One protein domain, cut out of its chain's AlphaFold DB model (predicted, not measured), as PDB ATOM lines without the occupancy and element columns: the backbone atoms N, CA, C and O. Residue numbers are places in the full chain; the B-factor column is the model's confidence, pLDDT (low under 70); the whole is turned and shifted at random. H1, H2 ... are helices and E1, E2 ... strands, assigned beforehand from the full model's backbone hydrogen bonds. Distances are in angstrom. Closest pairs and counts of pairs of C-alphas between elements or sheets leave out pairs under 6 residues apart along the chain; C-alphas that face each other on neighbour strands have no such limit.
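This is residues 105 to 200 of the 202 residues of an uncharacterized protein of Fusarium coffeatum (UniProt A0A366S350). A small three-stranded sheet has H1 over one face; H3 sits beside its strands on that face, H2 packs on H3, and residues 157 to 185 form a long loop. The 96 printed residues run E1 H1 H2 H3 E2 E3, a mixed class with under half in named elements; the mixed sheet's order is E1, E3, E2. It is compact, radius of gyration of the C-alphas 12.6 A, spans 32 by 32 by 27 A.

Find E1, residues 105 to 107, at C-alpha 105 (-37.914, 6.689, 11.541). E2 is 186 to 191, 16.2 A; E3, 194 to 199, 16.6 A, ends at (-36.863, -4.065, 20.195). H1 is 114 to 124, 15.0 A; H2 127 to 140, 19.7 A; H3 151 to 156.

E3 and E2 form an antiparallel hairpin: N 189 and O 196, 2.9 A, are within hydrogen-bond range. E1 is parallel to E3: N 106 and O 195, 2.8 A. H1's height over the sheet is 10.0 A. H2 and H3 touch at Arg 129 and Ser 155, closest C-alphas 4.3 A apart, at a steep tilt of 62 degrees. H1, H2 and H3 have every O i to N i+4 pair within range.

The printed part has no cut; H3 to E2 is a long link. Residues 158 to 178, among others, are under pLDDT 70.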
ATOM      1  N   LEU A 105     -38.287   7.847  10.737       89.12
ATOM      2  CA  LEU A 105     -37.914   6.689  11.541       89.12
ATOM      3  C   LEU A 105     -36.412   6.713  11.830       89.12
ATOM      4  O   LEU A 105     -35.583   6.765  10.922       89.12
ATOM      5  N   ARG A 106     -36.059   6.625  13.110       87.50
ATOM      6  CA  ARG A 106     -34.685   6.525  13.607       87.50
ATOM      7  C   ARG A 106     -34.520   5.287  14.475       87.50
ATOM      8  O   ARG A 106     -35.449   4.866  15.159       87.50
ATOM      9  N   THR A 107     -33.315   4.736  14.503       82.31
ATOM     10  CA  THR A 107     -32.934   3.709  15.479       82.31
ATOM     11  C   THR A 107     -32.349   4.367  16.728       82.31
ATOM     12  O   THR A 107     -31.955   5.536  16.721       82.31
ATOM     13  N   GLN A 108     -32.319   3.642  17.845       69.69
ATOM     14  CA  GLN A 108     -31.807   4.158  19.117       69.69
ATOM     15  C   GLN A 108     -30.275   4.218  19.148       69.69
ATOM     16  O   GLN A 108     -29.691   3.365  19.788       69.69
ATOM     17  N   ASN A 109     -29.611   5.187  18.502       70.00
ATOM     18  CA  ASN A 109     -28.140   5.407  18.557       70.00
ATOM     19  C   ASN A 109     -27.255   4.139  18.405       70.00
ATOM     20  O   ASN A 109     -26.073   4.148  18.736       70.00
ATOM     21  N   ILE A 110     -27.841   3.048  17.926       76.69
ATOM     22  CA  ILE A 110     -27.325   1.690  17.837       76.69
ATOM     23  C   ILE A 110     -27.831   1.193  16.477       76.69
ATOM     24  O   ILE A 110     -28.951   1.551  16.070       76.69
ATOM     25  N   PRO A 111     -27.024   0.412  15.743       79.00
ATOM     26  CA  PRO A 111     -27.474  -0.213  14.509       79.00
ATOM     27  C   PRO A 111     -28.759  -1.028  14.731       79.00
ATOM     28  O   PRO A 111     -28.882  -1.688  15.768       79.00
ATOM     29  N   PRO A 112     -29.716  -1.001  13.786       81.94
ATOM     30  CA  PRO A 112     -30.908  -1.828  13.893       81.94
ATOM     31  C   PRO A 112     -30.513  -3.305  13.916       81.94
ATOM     32  O   PRO A 112     -29.692  -3.768  13.125       81.94
ATOM     33  N   SER A 113     -31.117  -4.050  14.827       84.19
ATOM     34  CA  SER A 113     -31.002  -5.499  14.891       84.19
ATOM     35  C   SER A 113     -31.655  -6.161  13.677       84.19
ATOM     36  O   SER A 113     -32.598  -5.624  13.092       84.19
ATOM     37  N   SER A 114     -31.223  -7.380  13.341       85.00
ATOM     38  CA  SER A 114     -31.791  -8.152  12.225       85.00
ATOM     39  C   SER A 114     -33.313  -8.288  12.314       85.00
ATOM     40  O   SER A 114     -33.986  -8.242  11.292       85.00
ATOM     41  N   ARG A 115     -33.864  -8.376  13.533       84.06
ATOM     42  CA  ARG A 115     -35.313  -8.446  13.767       84.06
ATOM     43  C   ARG A 115     -36.032  -7.143  13.415       84.06
ATOM     44  O   ARG A 115     -37.100  -7.182  12.816       84.06
ATOM     45  N   GLU A 116     -35.459  -5.995  13.773       86.62
ATOM     46  CA  GLU A 116     -36.015  -4.687  13.398       86.62
ATOM     47  C   GLU A 116     -35.988  -4.515  11.878       86.62
ATOM     48  O   GLU A 116     -36.985  -4.091  11.298       86.62
ATOM     49  N   ILE A 117     -34.892  -4.915  11.228       86.94
ATOM     50  CA  ILE A 117     -34.769  -4.885   9.765       86.94
ATOM     51  C   ILE A 117     -35.805  -5.805   9.115       86.94
ATOM     52  O   ILE A 117     -36.478  -5.383   8.180       86.94
ATOM     53  N   GLU A 118     -35.961  -7.034   9.603       88.12
ATOM     54  CA  GLU A 118     -36.911  -8.018   9.075       88.12
ATOM     55  C   GLU A 118     -38.355  -7.500   9.138       88.12
ATOM     56  O   GLU A 118     -39.056  -7.481   8.123       88.12
ATOM     57  N   VAL A 119     -38.787  -7.020  10.310       87.12
ATOM     58  CA  VAL A 119     -40.144  -6.492  10.514       87.12
ATOM     59  C   VAL A 119     -40.395  -5.263   9.644       87.12
ATOM     60  O   VAL A 119     -41.433  -5.181   8.985       87.12
ATOM     61  N   LEU A 120     -39.443  -4.325   9.595       88.19
ATOM     62  CA  LEU A 120     -39.567  -3.134   8.756       88.19
ATOM     63  C   LEU A 120     -39.603  -3.498   7.274       88.19
ATOM     64  O   LEU A 120     -40.452  -2.985   6.559       88.19
ATOM     65  N   SER A 121     -38.748  -4.418   6.825       89.19
ATOM     66  CA  SER A 121     -38.735  -4.882   5.434       89.19
ATOM     67  C   SER A 121     -40.087  -5.477   5.057       89.19
ATOM     68  O   SER A 121     -40.683  -5.069   4.065       89.19
ATOM     69  N   ARG A 122     -40.631  -6.374   5.890       90.38
ATOM     70  CA  ARG A 122     -41.950  -6.981   5.661       90.38
ATOM     71  C   ARG A 122     -43.060  -5.940   5.521       90.38
ATOM     72  O   ARG A 122     -43.962  -6.129   4.718       90.38
ATOM     73  N   ILE A 123     -43.011  -4.867   6.305       89.94
ATOM     74  CA  ILE A 123     -44.008  -3.793   6.235       89.94
ATOM     75  C   ILE A 123     -43.796  -2.922   5.006       89.94
ATOM     76  O   ILE A 123     -44.763  -2.562   4.351       89.94
ATOM     77  N   ILE A 124     -42.550  -2.583   4.689       90.25
ATOM     78  CA  ILE A 124     -42.201  -1.689   3.583       90.25
ATOM     79  C   ILE A 124     -42.557  -2.319   2.234       90.25
ATOM     80  O   ILE A 124     -43.086  -1.628   1.368       90.25
ATOM     81  N   PHE A 125     -42.349  -3.628   2.087       88.81
ATOM     82  CA  PHE A 125     -42.688  -4.370   0.868       88.81
ATOM     83  C   PHE A 125     -44.154  -4.842   0.807       88.81
ATOM     84  O   PHE A 125     -44.537  -5.518  -0.146       88.81
ATOM     85  N   ASP A 126     -44.993  -4.469   1.778       91.88
ATOM     86  CA  ASP A 126     -46.438  -4.720   1.779       91.88
ATOM     87  C   ASP A 126     -47.189  -3.381   1.834       91.88
ATOM     88  O   ASP A 126     -47.275  -2.716   2.869       91.88
ATOM     89  N   ALA A 127     -47.763  -2.975   0.698       88.62
ATOM     90  CA  ALA A 127     -48.407  -1.671   0.544       88.62
ATOM     91  C   ALA A 127     -49.546  -1.424   1.551       88.62
ATOM     92  O   ALA A 127     -49.740  -0.291   1.998       88.62
ATOM     93  N   HIS A 128     -50.288  -2.468   1.935       89.56
ATOM     94  CA  HIS A 128     -51.376  -2.343   2.903       89.56
ATOM     95  C   HIS A 128     -50.824  -2.121   4.315       89.56
ATOM     96  O   HIS A 128     -51.264  -1.214   5.026       89.56
ATOM     97  N   ARG A 129     -49.810  -2.902   4.704       90.00
ATOM     98  CA  ARG A 129     -49.118  -2.749   5.994       90.00
ATOM     99  C   ARG A 129     -48.457  -1.384   6.132       90.00
ATOM    100  O   ARG A 129     -48.582  -0.751   7.183       90.00
ATOM    101  N   LEU A 130     -47.788  -0.923   5.077       90.94
ATOM    102  CA  LEU A 130     -47.159   0.391   5.044       90.94
ATOM    103  C   LEU A 130     -48.194   1.513   5.175       90.94
ATOM    104  O   LEU A 130     -48.010   2.416   5.988       90.94
ATOM    105  N   SER A 131     -49.310   1.427   4.444       89.94
ATOM    106  CA  SER A 131     -50.390   2.417   4.522       89.94
ATOM    107  C   SER A 131     -51.009   2.497   5.924       89.94
ATOM    108  O   SER A 131     -51.228   3.592   6.448       89.94
ATOM    109  N   ASN A 132     -51.217   1.354   6.587       88.44
ATOM    110  CA  ASN A 132     -51.703   1.318   7.969       88.44
ATOM    111  C   ASN A 132     -50.723   1.978   8.947       88.44
ATOM    112  O   ASN A 132     -51.139   2.761   9.808       88.44
ATOM    113  N   LEU A 133     -49.423   1.700   8.799       88.31
ATOM    114  CA  LEU A 133     -48.379   2.321   9.611       88.31
ATOM    115  C   LEU A 133     -48.328   3.839   9.392       88.31
ATOM    116  O   LEU A 133     -48.251   4.598  10.356       88.31
ATOM    117  N   GLU A 134     -48.441   4.299   8.149       89.50
ATOM    118  CA  GLU A 134     -48.484   5.723   7.813       89.50
ATOM    119  C   GLU A 134     -49.673   6.433   8.450       89.50
ATOM    120  O   GLU A 134     -49.508   7.458   9.117       89.50
ATOM    121  N   HIS A 135     -50.867   5.862   8.302       86.56
ATOM    122  CA  HIS A 135     -52.086   6.417   8.882       86.56
ATOM    123  C   HIS A 135     -52.011   6.480  10.408       86.56
ATOM    124  O   HIS A 135     -52.415   7.473  11.022       86.56
ATOM    125  N   PHE A 136     -51.437   5.444  11.029       85.69
ATOM    126  CA  PHE A 136     -51.148   5.441  12.458       85.69
ATOM    127  C   PHE A 136     -50.228   6.599  12.842       85.69
ATOM    128  O   PHE A 136     -50.566   7.382  13.729       85.69
ATOM    129  N   MET A 137     -49.080   6.726  12.175       86.56
ATOM    130  CA  MET A 137     -48.062   7.724  12.502       86.56
ATOM    131  C   MET A 137     -48.563   9.156  12.281       86.56
ATOM    132  O   MET A 137     -48.194  10.052  13.041       86.56
ATOM    133  N   GLN A 138     -49.448   9.380  11.307       85.50
ATOM    134  CA  GLN A 138     -50.108  10.670  11.096       85.50
ATOM    135  C   GLN A 138     -51.083  11.004  12.233       85.50
ATOM    136  O   GLN A 138     -51.006  12.089  12.812       85.50
ATOM    137  N   LYS A 139     -51.953  10.060  12.621       80.19
ATOM    138  CA  LYS A 139     -52.933  10.264  13.704       80.19
ATOM    139  C   LYS A 139     -52.263  10.397  15.074       80.19
ATOM    140  O   LYS A 139     -52.467  11.388  15.778       80.19
ATOM    141  N   ALA A 140     -51.423   9.428  15.435       77.81
ATOM    142  CA  ALA A 140     -50.671   9.416  16.689       77.81
ATOM    143  C   ALA A 140     -49.602  10.520  16.731       77.81
ATOM    144  O   ALA A 140     -49.175  10.927  17.809       77.81
ATOM    145  N   GLY A 141     -49.215  11.068  15.574       70.06
ATOM    146  CA  GLY A 141     -48.272  12.171  15.453       70.06
ATOM    147  C   GLY A 141     -48.691  13.447  16.191       70.06
ATOM    148  O   GLY A 141     -47.815  14.216  16.581       70.06
ATOM    149  N   SER A 142     -49.991  13.641  16.415       68.38
ATOM    150  CA  SER A 142     -50.553  14.772  17.164       68.38
ATOM    151  C   SER A 142     -50.553  14.568  18.687       68.38
ATOM    152  O   SER A 142     -50.656  15.532  19.445       68.38
ATOM    153  N   ILE A 143     -50.401  13.323  19.151       65.12
ATOM    154  CA  ILE A 143     -50.501  12.953  20.562       65.12
ATOM    155  C   ILE A 143     -49.089  12.702  21.082       65.12
ATOM    156  O   ILE A 143     -48.450  11.704  20.756       65.12
ATOM    157  N   ASN A 144     -48.581  13.610  21.913       59.91
ATOM    158  CA  ASN A 144     -47.248  13.468  22.490       59.91
ATOM    159  C   ASN A 144     -47.275  12.458  23.647       59.91
ATOM    160  O   ASN A 144     -47.302  12.822  24.823       59.91
ATOM    161  N   ASN A 145     -47.325  11.169  23.316       65.69
ATOM    162  CA  ASN A 145     -47.264  10.097  24.293       65.69
ATOM    163  C   ASN A 145     -45.940   9.334  24.181       65.69
ATOM    164  O   ASN A 145     -45.469   8.977  23.109       65.69
ATOM    165  N   ARG A 146     -45.322   9.054  25.334       71.81
ATOM    166  CA  ARG A 146     -44.132   8.186  25.434       71.81
ATOM    167  C   ARG A 146     -44.505   6.701  25.300       71.81
ATOM    168  O   ARG A 146     -43.818   5.838  25.842       71.81
ATOM    169  N   CYS A 147     -45.635   6.409  24.661       75.81
ATOM    170  CA  CYS A 147     -46.148   5.062  24.501       75.81
ATOM    171  C   CYS A 147     -45.381   4.371  23.380       75.81
ATOM    172  O   CYS A 147     -45.184   4.928  22.304       75.81
ATOM    173  N   ARG A 148     -44.936   3.151  23.662       79.25
ATOM    174  CA  ARG A 148     -44.412   2.252  22.642       79.25
ATOM    175  C   ARG A 148     -45.600   1.577  21.965       79.25
ATOM    176  O   ARG A 148     -46.585   1.274  22.637       79.25
ATOM    177  N   TYR A 149     -45.493   1.332  20.669       80.88
ATOM    178  CA  TYR A 149     -46.523   0.659  19.889       80.88
ATOM    179  C   TYR A 149     -45.916  -0.470  19.083       80.88
ATOM    180  O   TYR A 149     -44.923  -0.257  18.393       80.88
ATOM    181  N   CYS A 150     -46.521  -1.650  19.164       83.75
ATOM    182  CA  CYS A 150     -46.118  -2.807  18.380       83.75
ATOM    183  C   CYS A 150     -46.307  -2.529  16.885       83.75
ATOM    184  O   CYS A 150     -47.415  -2.248  16.432       83.75
ATOM    185  N   VAL A 151     -45.215  -2.633  16.134       86.12
ATOM    186  CA  VAL A 151     -45.178  -2.325  14.703       86.12
ATOM    187  C   VAL A 151     -46.020  -3.318  13.896       86.12
ATOM    188  O   VAL A 151     -46.808  -2.905  13.045       86.12
ATOM    189  N   ASP A 152     -45.951  -4.609  14.229       83.50
ATOM    190  CA  ASP A 152     -46.752  -5.641  13.562       83.50
ATOM    191  C   ASP A 152     -48.250  -5.433  13.781       83.50
ATOM    192  O   ASP A 152     -49.019  -5.413  12.821       83.50
ATOM    193  N   MET A 153     -48.658  -5.176  15.026       81.00
ATOM    194  CA  MET A 153     -50.062  -4.958  15.370       81.00
ATOM    195  C   MET A 153     -50.654  -3.745  14.640       81.00
ATOM    196  O   MET A 153     -51.788  -3.815  14.165       81.00
ATOM    197  N   ILE A 154     -49.892  -2.649  14.541       82.94
ATOM    198  CA  ILE A 154     -50.296  -1.464  13.773       82.94
ATOM    199  C   ILE A 154     -50.464  -1.820  12.293       82.94
ATOM    200  O   ILE A 154     -51.429  -1.400  11.663       82.94
ATOM    201  N   SER A 155     -49.523  -2.582  11.736       82.75
ATOM    202  CA  SER A 155     -49.494  -2.880  10.306       82.75
ATOM    203  C   SER A 155     -50.634  -3.799   9.847       82.75
ATOM    204  O   SER A 155     -51.103  -3.686   8.715       82.75
ATOM    205  N   GLU A 156     -51.117  -4.687  10.720       79.12
ATOM    206  CA  GLU A 156     -52.105  -5.715  10.366       79.12
ATOM    207  C   GLU A 156     -53.561  -5.288  10.537       79.12
ATOM    208  O   GLU A 156     -54.445  -5.894   9.930       79.12
ATOM    209  N   ARG A 157     -53.841  -4.271  11.360       70.25
ATOM    210  CA  ARG A 157     -55.217  -3.877  11.684       70.25
ATOM    211  C   ARG A 157     -55.507  -2.441  11.244       70.25
ATOM    212  O   ARG A 157     -54.853  -1.521  11.734       70.25
ATOM    213  N   PRO A 158     -56.531  -2.216  10.402       62.78
ATOM    214  CA  PRO A 158     -56.969  -0.868  10.084       62.78
ATOM    215  C   PRO A 158     -57.493  -0.170  11.344       62.78
ATOM    216  O   PRO A 158     -58.278  -0.725  12.116       62.78
ATOM    217  N   ILE A 159     -57.054   1.069  11.561       60.72
ATOM    218  CA  ILE A 159     -57.462   1.878  12.715       60.72
ATOM    219  C   ILE A 159     -58.860   2.430  12.448       60.72
ATOM    220  O   ILE A 159     -59.002   3.515  11.876       60.72
ATOM    221  N   ALA A 160     -59.879   1.670  12.852       52.12
ATOM    222  CA  ALA A 160     -61.279   2.047  12.688       52.12
ATOM    223  C   ALA A 160     -61.690   3.226  13.593       52.12
ATOM    224  O   ALA A 160     -62.412   4.094  13.122       52.12
ATOM    225  N   ASP A 161     -61.153   3.348  14.817       49.12
ATOM    226  CA  ASP A 161     -61.560   4.401  15.763       49.12
ATOM    227  C   ASP A 161     -60.379   5.101  16.450       49.12
ATOM    228  O   ASP A 161     -59.525   4.491  17.094       49.12
ATOM    229  N   ALA A 162     -60.338   6.430  16.312       43.62
ATOM    230  CA  ALA A 162     -59.273   7.308  16.806       43.62
ATOM    231  C   ALA A 162     -59.348   7.615  18.318       43.62
ATOM    232  O   ALA A 162     -58.462   8.279  18.852       43.62
ATOM    233  N   SER A 163     -60.386   7.155  19.018       43.38
ATOM    234  CA  SER A 163     -60.633   7.463  20.436       43.38
ATOM    235  C   SER A 163     -59.909   6.533  21.413       43.38
ATOM    236  O   SER A 163     -59.789   6.845  22.595       43.38
ATOM    237  N   SER A 164     -59.370   5.415  20.933       45.69
ATOM    238  CA  SER A 164     -58.493   4.553  21.718       45.69
ATOM    239  C   SER A 164     -57.429   4.003  20.782       45.69
ATOM    240  O   SER A 164     -57.628   2.913  20.241       45.69
ATOM    241  N   PRO A 165     -56.315   4.728  20.549       47.53
ATOM    242  CA  PRO A 165     -55.185   4.173  19.826       47.53
ATOM    243  C   PRO A 165     -54.656   3.009  20.660       47.53
ATOM    244  O   PRO A 165     -53.875   3.202  21.581       47.53
ATOM    245  N   VAL A 166     -55.185   1.827  20.357       46.66
ATOM    246  CA  VAL A 166     -54.672   0.507  20.685       46.66
ATOM    247  C   VAL A 166     -54.278   0.393  22.161       46.66
ATOM    248  O   VAL A 166     -53.165   0.715  22.576       46.66
ATOM    249  N   GLY A 167     -55.205  -0.111  22.985       41.62
ATOM    250  CA  GLY A 167     -54.820  -0.661  24.284       41.62
ATOM    251  C   GLY A 167     -53.641  -1.632  24.119       41.62
ATOM    252  O   GLY A 167     -53.406  -2.145  23.032       41.62
ATOM    253  N   TRP A 168     -52.942  -1.931  25.211       44.78
ATOM    254  CA  TRP A 168     -51.947  -3.014  25.297       44.78
ATOM    255  C   TRP A 168     -50.478  -2.675  24.980       44.78
ATOM    256  O   TRP A 168     -49.735  -3.548  24.561       44.78
ATOM    257  N   ILE A 169     -50.004  -1.479  25.348       47.22
ATOM    258  CA  ILE A 169     -48.754  -1.374  26.137       47.22
ATOM    259  C   ILE A 169     -49.057  -0.505  27.369       47.22
ATOM    260  O   ILE A 169     -48.597   0.628  27.526       47.22
ATOM    261  N   ARG A 170     -49.952  -0.995  28.241       40.62
ATOM    262  CA  ARG A 170     -50.213  -0.350  29.535       40.62
ATOM    263  C   ARG A 170     -48.973  -0.534  30.411       40.62
ATOM    264  O   ARG A 170     -48.657  -1.648  30.791       40.62
ATOM    265  N   LYS A 171     -48.309   0.589  30.706       39.78
ATOM    266  CA  LYS A 171     -47.461   0.883  31.877       39.78
ATOM    267  C   LYS A 171     -46.786  -0.340  32.544       39.78
ATOM    268  O   LYS A 171     -47.419  -1.020  33.340       39.78
ATOM    269  N   LYS A 172     -45.458  -0.420  32.364       36.09
ATOM    270  CA  LYS A 172     -44.450  -1.293  33.018       36.09
ATOM    271  C   LYS A 172     -44.210  -2.657  32.349       36.09
ATOM    272  O   LYS A 172     -44.857  -3.640  32.675       36.09
ATOM    273  N   GLY A 173     -43.164  -2.719  31.519       39.88
ATOM    274  CA  GLY A 173     -42.555  -3.973  31.059       39.88
ATOM    275  C   GLY A 173     -43.442  -4.811  30.118       39.88
ATOM    276  O   GLY A 173     -44.406  -4.306  29.566       39.88
ATOM    277  N   PRO A 174     -43.131  -6.093  29.914       49.38
ATOM    278  CA  PRO A 174     -42.481  -6.676  28.728       49.38
ATOM    279  C   PRO A 174     -43.367  -7.038  27.540       49.38
ATOM    280  O   PRO A 174     -42.854  -7.376  26.477       49.38
ATOM    281  N   SER A 175     -44.670  -7.113  27.762       54.69
ATOM    282  CA  SER A 175     -45.511  -8.068  27.051       54.69
ATOM    283  C   SER A 175     -46.370  -7.351  26.024       54.69
ATOM    284  O   SER A 175     -47.468  -6.872  26.324       54.69
ATOM    285  N   CYS A 176     -45.863  -7.268  24.799       66.75
ATOM    286  CA  CYS A 176     -46.743  -7.084  23.660       66.75
ATOM    287  C   CYS A 176     -47.687  -8.288  23.612       66.75
ATOM    288  O   CYS A 176     -47.216  -9.398  23.454       66.75
ATOM    289  N   LEU A 177     -49.004  -8.113  23.724       65.56
ATOM    290  CA  LEU A 177     -49.921  -9.263  23.637       65.56
ATOM    291  C   LEU A 177     -49.928  -9.963  22.271       65.56
ATOM    292  O   LEU A 177     -50.466 -11.058  22.144       65.56
ATOM    293  N   PHE A 178     -49.390  -9.305  21.247       68.38
ATOM    294  CA  PHE A 178     -49.295  -9.857  19.902       68.38
ATOM    295  C   PHE A 178     -48.125 -10.835  19.755       68.38
ATOM    296  O   PHE A 178     -48.176 -11.731  18.919       68.38
ATOM    297  N   HIS A 179     -47.089 -10.683  20.580       70.38
ATOM    298  CA  HIS A 179     -45.888 -11.508  20.537       70.38
ATOM    299  C   HIS A 179     -45.757 -12.246  21.871       70.38
ATOM    300  O   HIS A 179     -45.772 -11.624  22.929       70.38
ATOM    301  N   ALA A 180     -45.654 -13.575  21.840       63.69
ATOM    302  CA  ALA A 180     -45.409 -14.356  23.053       63.69
ATOM    303  C   ALA A 180     -44.081 -13.940  23.724       63.69
ATOM    304  O   ALA A 180     -43.243 -13.295  23.095       63.69
ATOM    305  N   ASP A 181     -43.868 -14.335  24.986       62.47
ATOM    306  CA  ASP A 181     -42.684 -13.954  25.781       62.47
ATOM    307  C   ASP A 181     -41.325 -14.262  25.107       62.47
ATOM    308  O   ASP A 181     -40.320 -13.631  25.456       62.47
ATOM    309  N   ASP A 182     -41.312 -15.168  24.123       62.00
ATOM    310  CA  ASP A 182     -40.134 -15.628  23.381       62.00
ATOM    311  C   ASP A 182     -39.808 -14.812  22.112       62.00
ATOM    312  O   ASP A 182     -38.687 -14.897  21.607       62.00
ATOM    313  N   ASP A 183     -40.736 -13.992  21.598       69.56
ATOM    314  CA  ASP A 183     -40.499 -13.145  20.420       69.56
ATOM    315  C   ASP A 183     -40.426 -11.662  20.825       69.56
ATOM    316  O   ASP A 183     -41.436 -11.034  21.157       69.56
ATOM    317  N   PRO A 184     -39.226 -11.057  20.832       74.88
ATOM    318  CA  PRO A 184     -39.066  -9.681  21.263       74.88
ATOM    319  C   PRO A 184     -39.707  -8.723  20.258       74.88
ATOM    320  O   PRO A 184     -39.127  -8.400  19.221       74.88
ATOM    321  N   CYS A 185     -40.879  -8.215  20.640       82.94
ATOM    322  CA  CYS A 185     -41.661  -7.232  19.900       82.94
ATOM    323  C   CYS A 185     -40.802  -6.065  19.389       82.94
ATOM    324  O   CYS A 185     -40.066  -5.430  20.155       82.94
ATOM    325  N   VAL A 186     -40.979  -5.739  18.108       86.50
ATOM    326  CA  VAL A 186     -40.495  -4.495  17.503       86.50
ATOM    327  C   VAL A 186     -41.543  -3.411  17.722       86.50
ATOM    328  O   VAL A 186     -42.729  -3.602  17.440       86.50
ATOM    329  N   TRP A 187     -41.117  -2.282  18.272       86.62
ATOM    330  CA  TRP A 187     -41.989  -1.175  18.624       86.62
ATOM    331  C   TRP A 187     -41.504   0.153  18.051       86.62
ATOM    332  O   TRP A 187     -40.316   0.346  17.816       86.62
ATOM    333  N   ILE A 188     -42.436   1.092  17.885       87.31
ATOM    334  CA  ILE A 188     -42.153   2.505  17.616       87.31
ATOM    335  C   ILE A 188     -42.633   3.388  18.766       87.31
ATOM    336  O   ILE A 188     -43.628   3.090  19.423       87.31
ATOM    337  N   VAL A 189     -41.927   4.487  19.016       86.31
ATOM    338  CA  VAL A 189     -42.323   5.531  19.974       86.31
ATOM    339  C   VAL A 189     -42.047   6.902  19.381       86.31
ATOM    340  O   VAL A 189     -41.011   7.112  18.751       86.31
ATOM    341  N   LYS A 190     -42.940   7.860  19.613       86.38
ATOM    342  CA  LYS A 190     -42.717   9.243  19.198       86.38
ATOM    343  C   LYS A 190     -41.787   9.950  20.191       86.38
ATOM    344  O   LYS A 190     -42.020   9.918  21.402       86.38
ATOM    345  N   ARG A 191     -40.729  10.596  19.696       85.69
ATOM    346  CA  ARG A 191     -39.809  11.440  20.478       85.69
ATOM    347  C   ARG A 191     -39.602  12.772  19.761       85.69
ATOM    348  O   ARG A 191     -38.772  12.889  18.869       85.69
ATOM    349  N   GLY A 192     -40.358  13.790  20.170       84.94
ATOM    350  CA  GLY A 192     -40.332  15.087  19.492       84.94
ATOM    351  C   GLY A 192     -40.866  14.964  18.064       84.94
ATOM    352  O   GLY A 192     -42.007  14.537  17.872       84.94
ATOM    353  N   ALA A 193     -40.047  15.338  17.080       84.69
ATOM    354  CA  ALA A 193     -40.379  15.207  15.660       84.69
ATOM    355  C   ALA A 193     -40.126  13.795  15.105       84.69
ATOM    356  O   ALA A 193     -40.727  13.424  14.099       84.69
ATOM    357  N   ASP A 194     -39.275  13.009  15.769       88.44
ATOM    358  CA  ASP A 194     -38.825  11.712  15.277       88.44
ATOM    359  C   ASP A 194     -39.689  10.562  15.805       88.44
ATOM    360  O   ASP A 194     -40.243  10.602  16.913       88.44
ATOM    361  N   TRP A 195     -39.737   9.488  15.025       89.69
ATOM    362  CA  TRP A 195     -40.224   8.188  15.456       89.69
ATOM    363  C   TRP A 195     -39.042   7.263  15.683       89.69
ATOM    364  O   TRP A 195     -38.193   7.096  14.819       89.69
ATOM    365  N   VAL A 196     -38.971   6.655  16.860       89.62
ATOM    366  CA  VAL A 196     -37.855   5.791  17.231       89.62
ATOM    367  C   VAL A 196     -38.303   4.342  17.226       89.62
ATOM    368  O   VAL A 196     -39.236   3.995  17.950       89.62
ATOM    369  N   VAL A 197     -37.618   3.516  16.437       89.31
ATOM    370  CA  VAL A 197     -37.775   2.059  16.405       89.31
ATOM    371  C   VAL A 197     -36.932   1.436  17.517       89.31
ATOM    372  O   VAL A 197     -35.826   1.895  17.821       89.31
ATOM    373  N   GLY A 198     -37.472   0.406  18.155       86.25
ATOM    374  CA  GLY A 198     -36.773  -0.388  19.151       86.25
ATOM    375  C   GLY A 198     -37.275  -1.826  19.199       86.25
ATOM    376  O   GLY A 198     -38.327  -2.160  18.656       86.25
ATOM    377  N   ARG A 199     -36.541  -2.661  19.931       82.06
ATOM    378  CA  ARG A 199     -36.863  -4.065  20.195       82.06
ATOM    379  C   ARG A 199     -36.961  -4.334  21.695       82.06
ATOM    380  O   ARG A 199     -36.219  -3.759  22.489       82.06
ATOM    381  N   GLY A 200     -37.828  -5.270  22.076       70.44
ATOM    382  CA  GLY A 200     -37.811  -5.904  23.398       70.44
ATOM    383  C   GLY A 200     -38.324  -5.034  24.553       70.44
ATOM    384  O   GLY A 200     -39.064  -4.067  24.355       70.44
TER     385      GLY A 200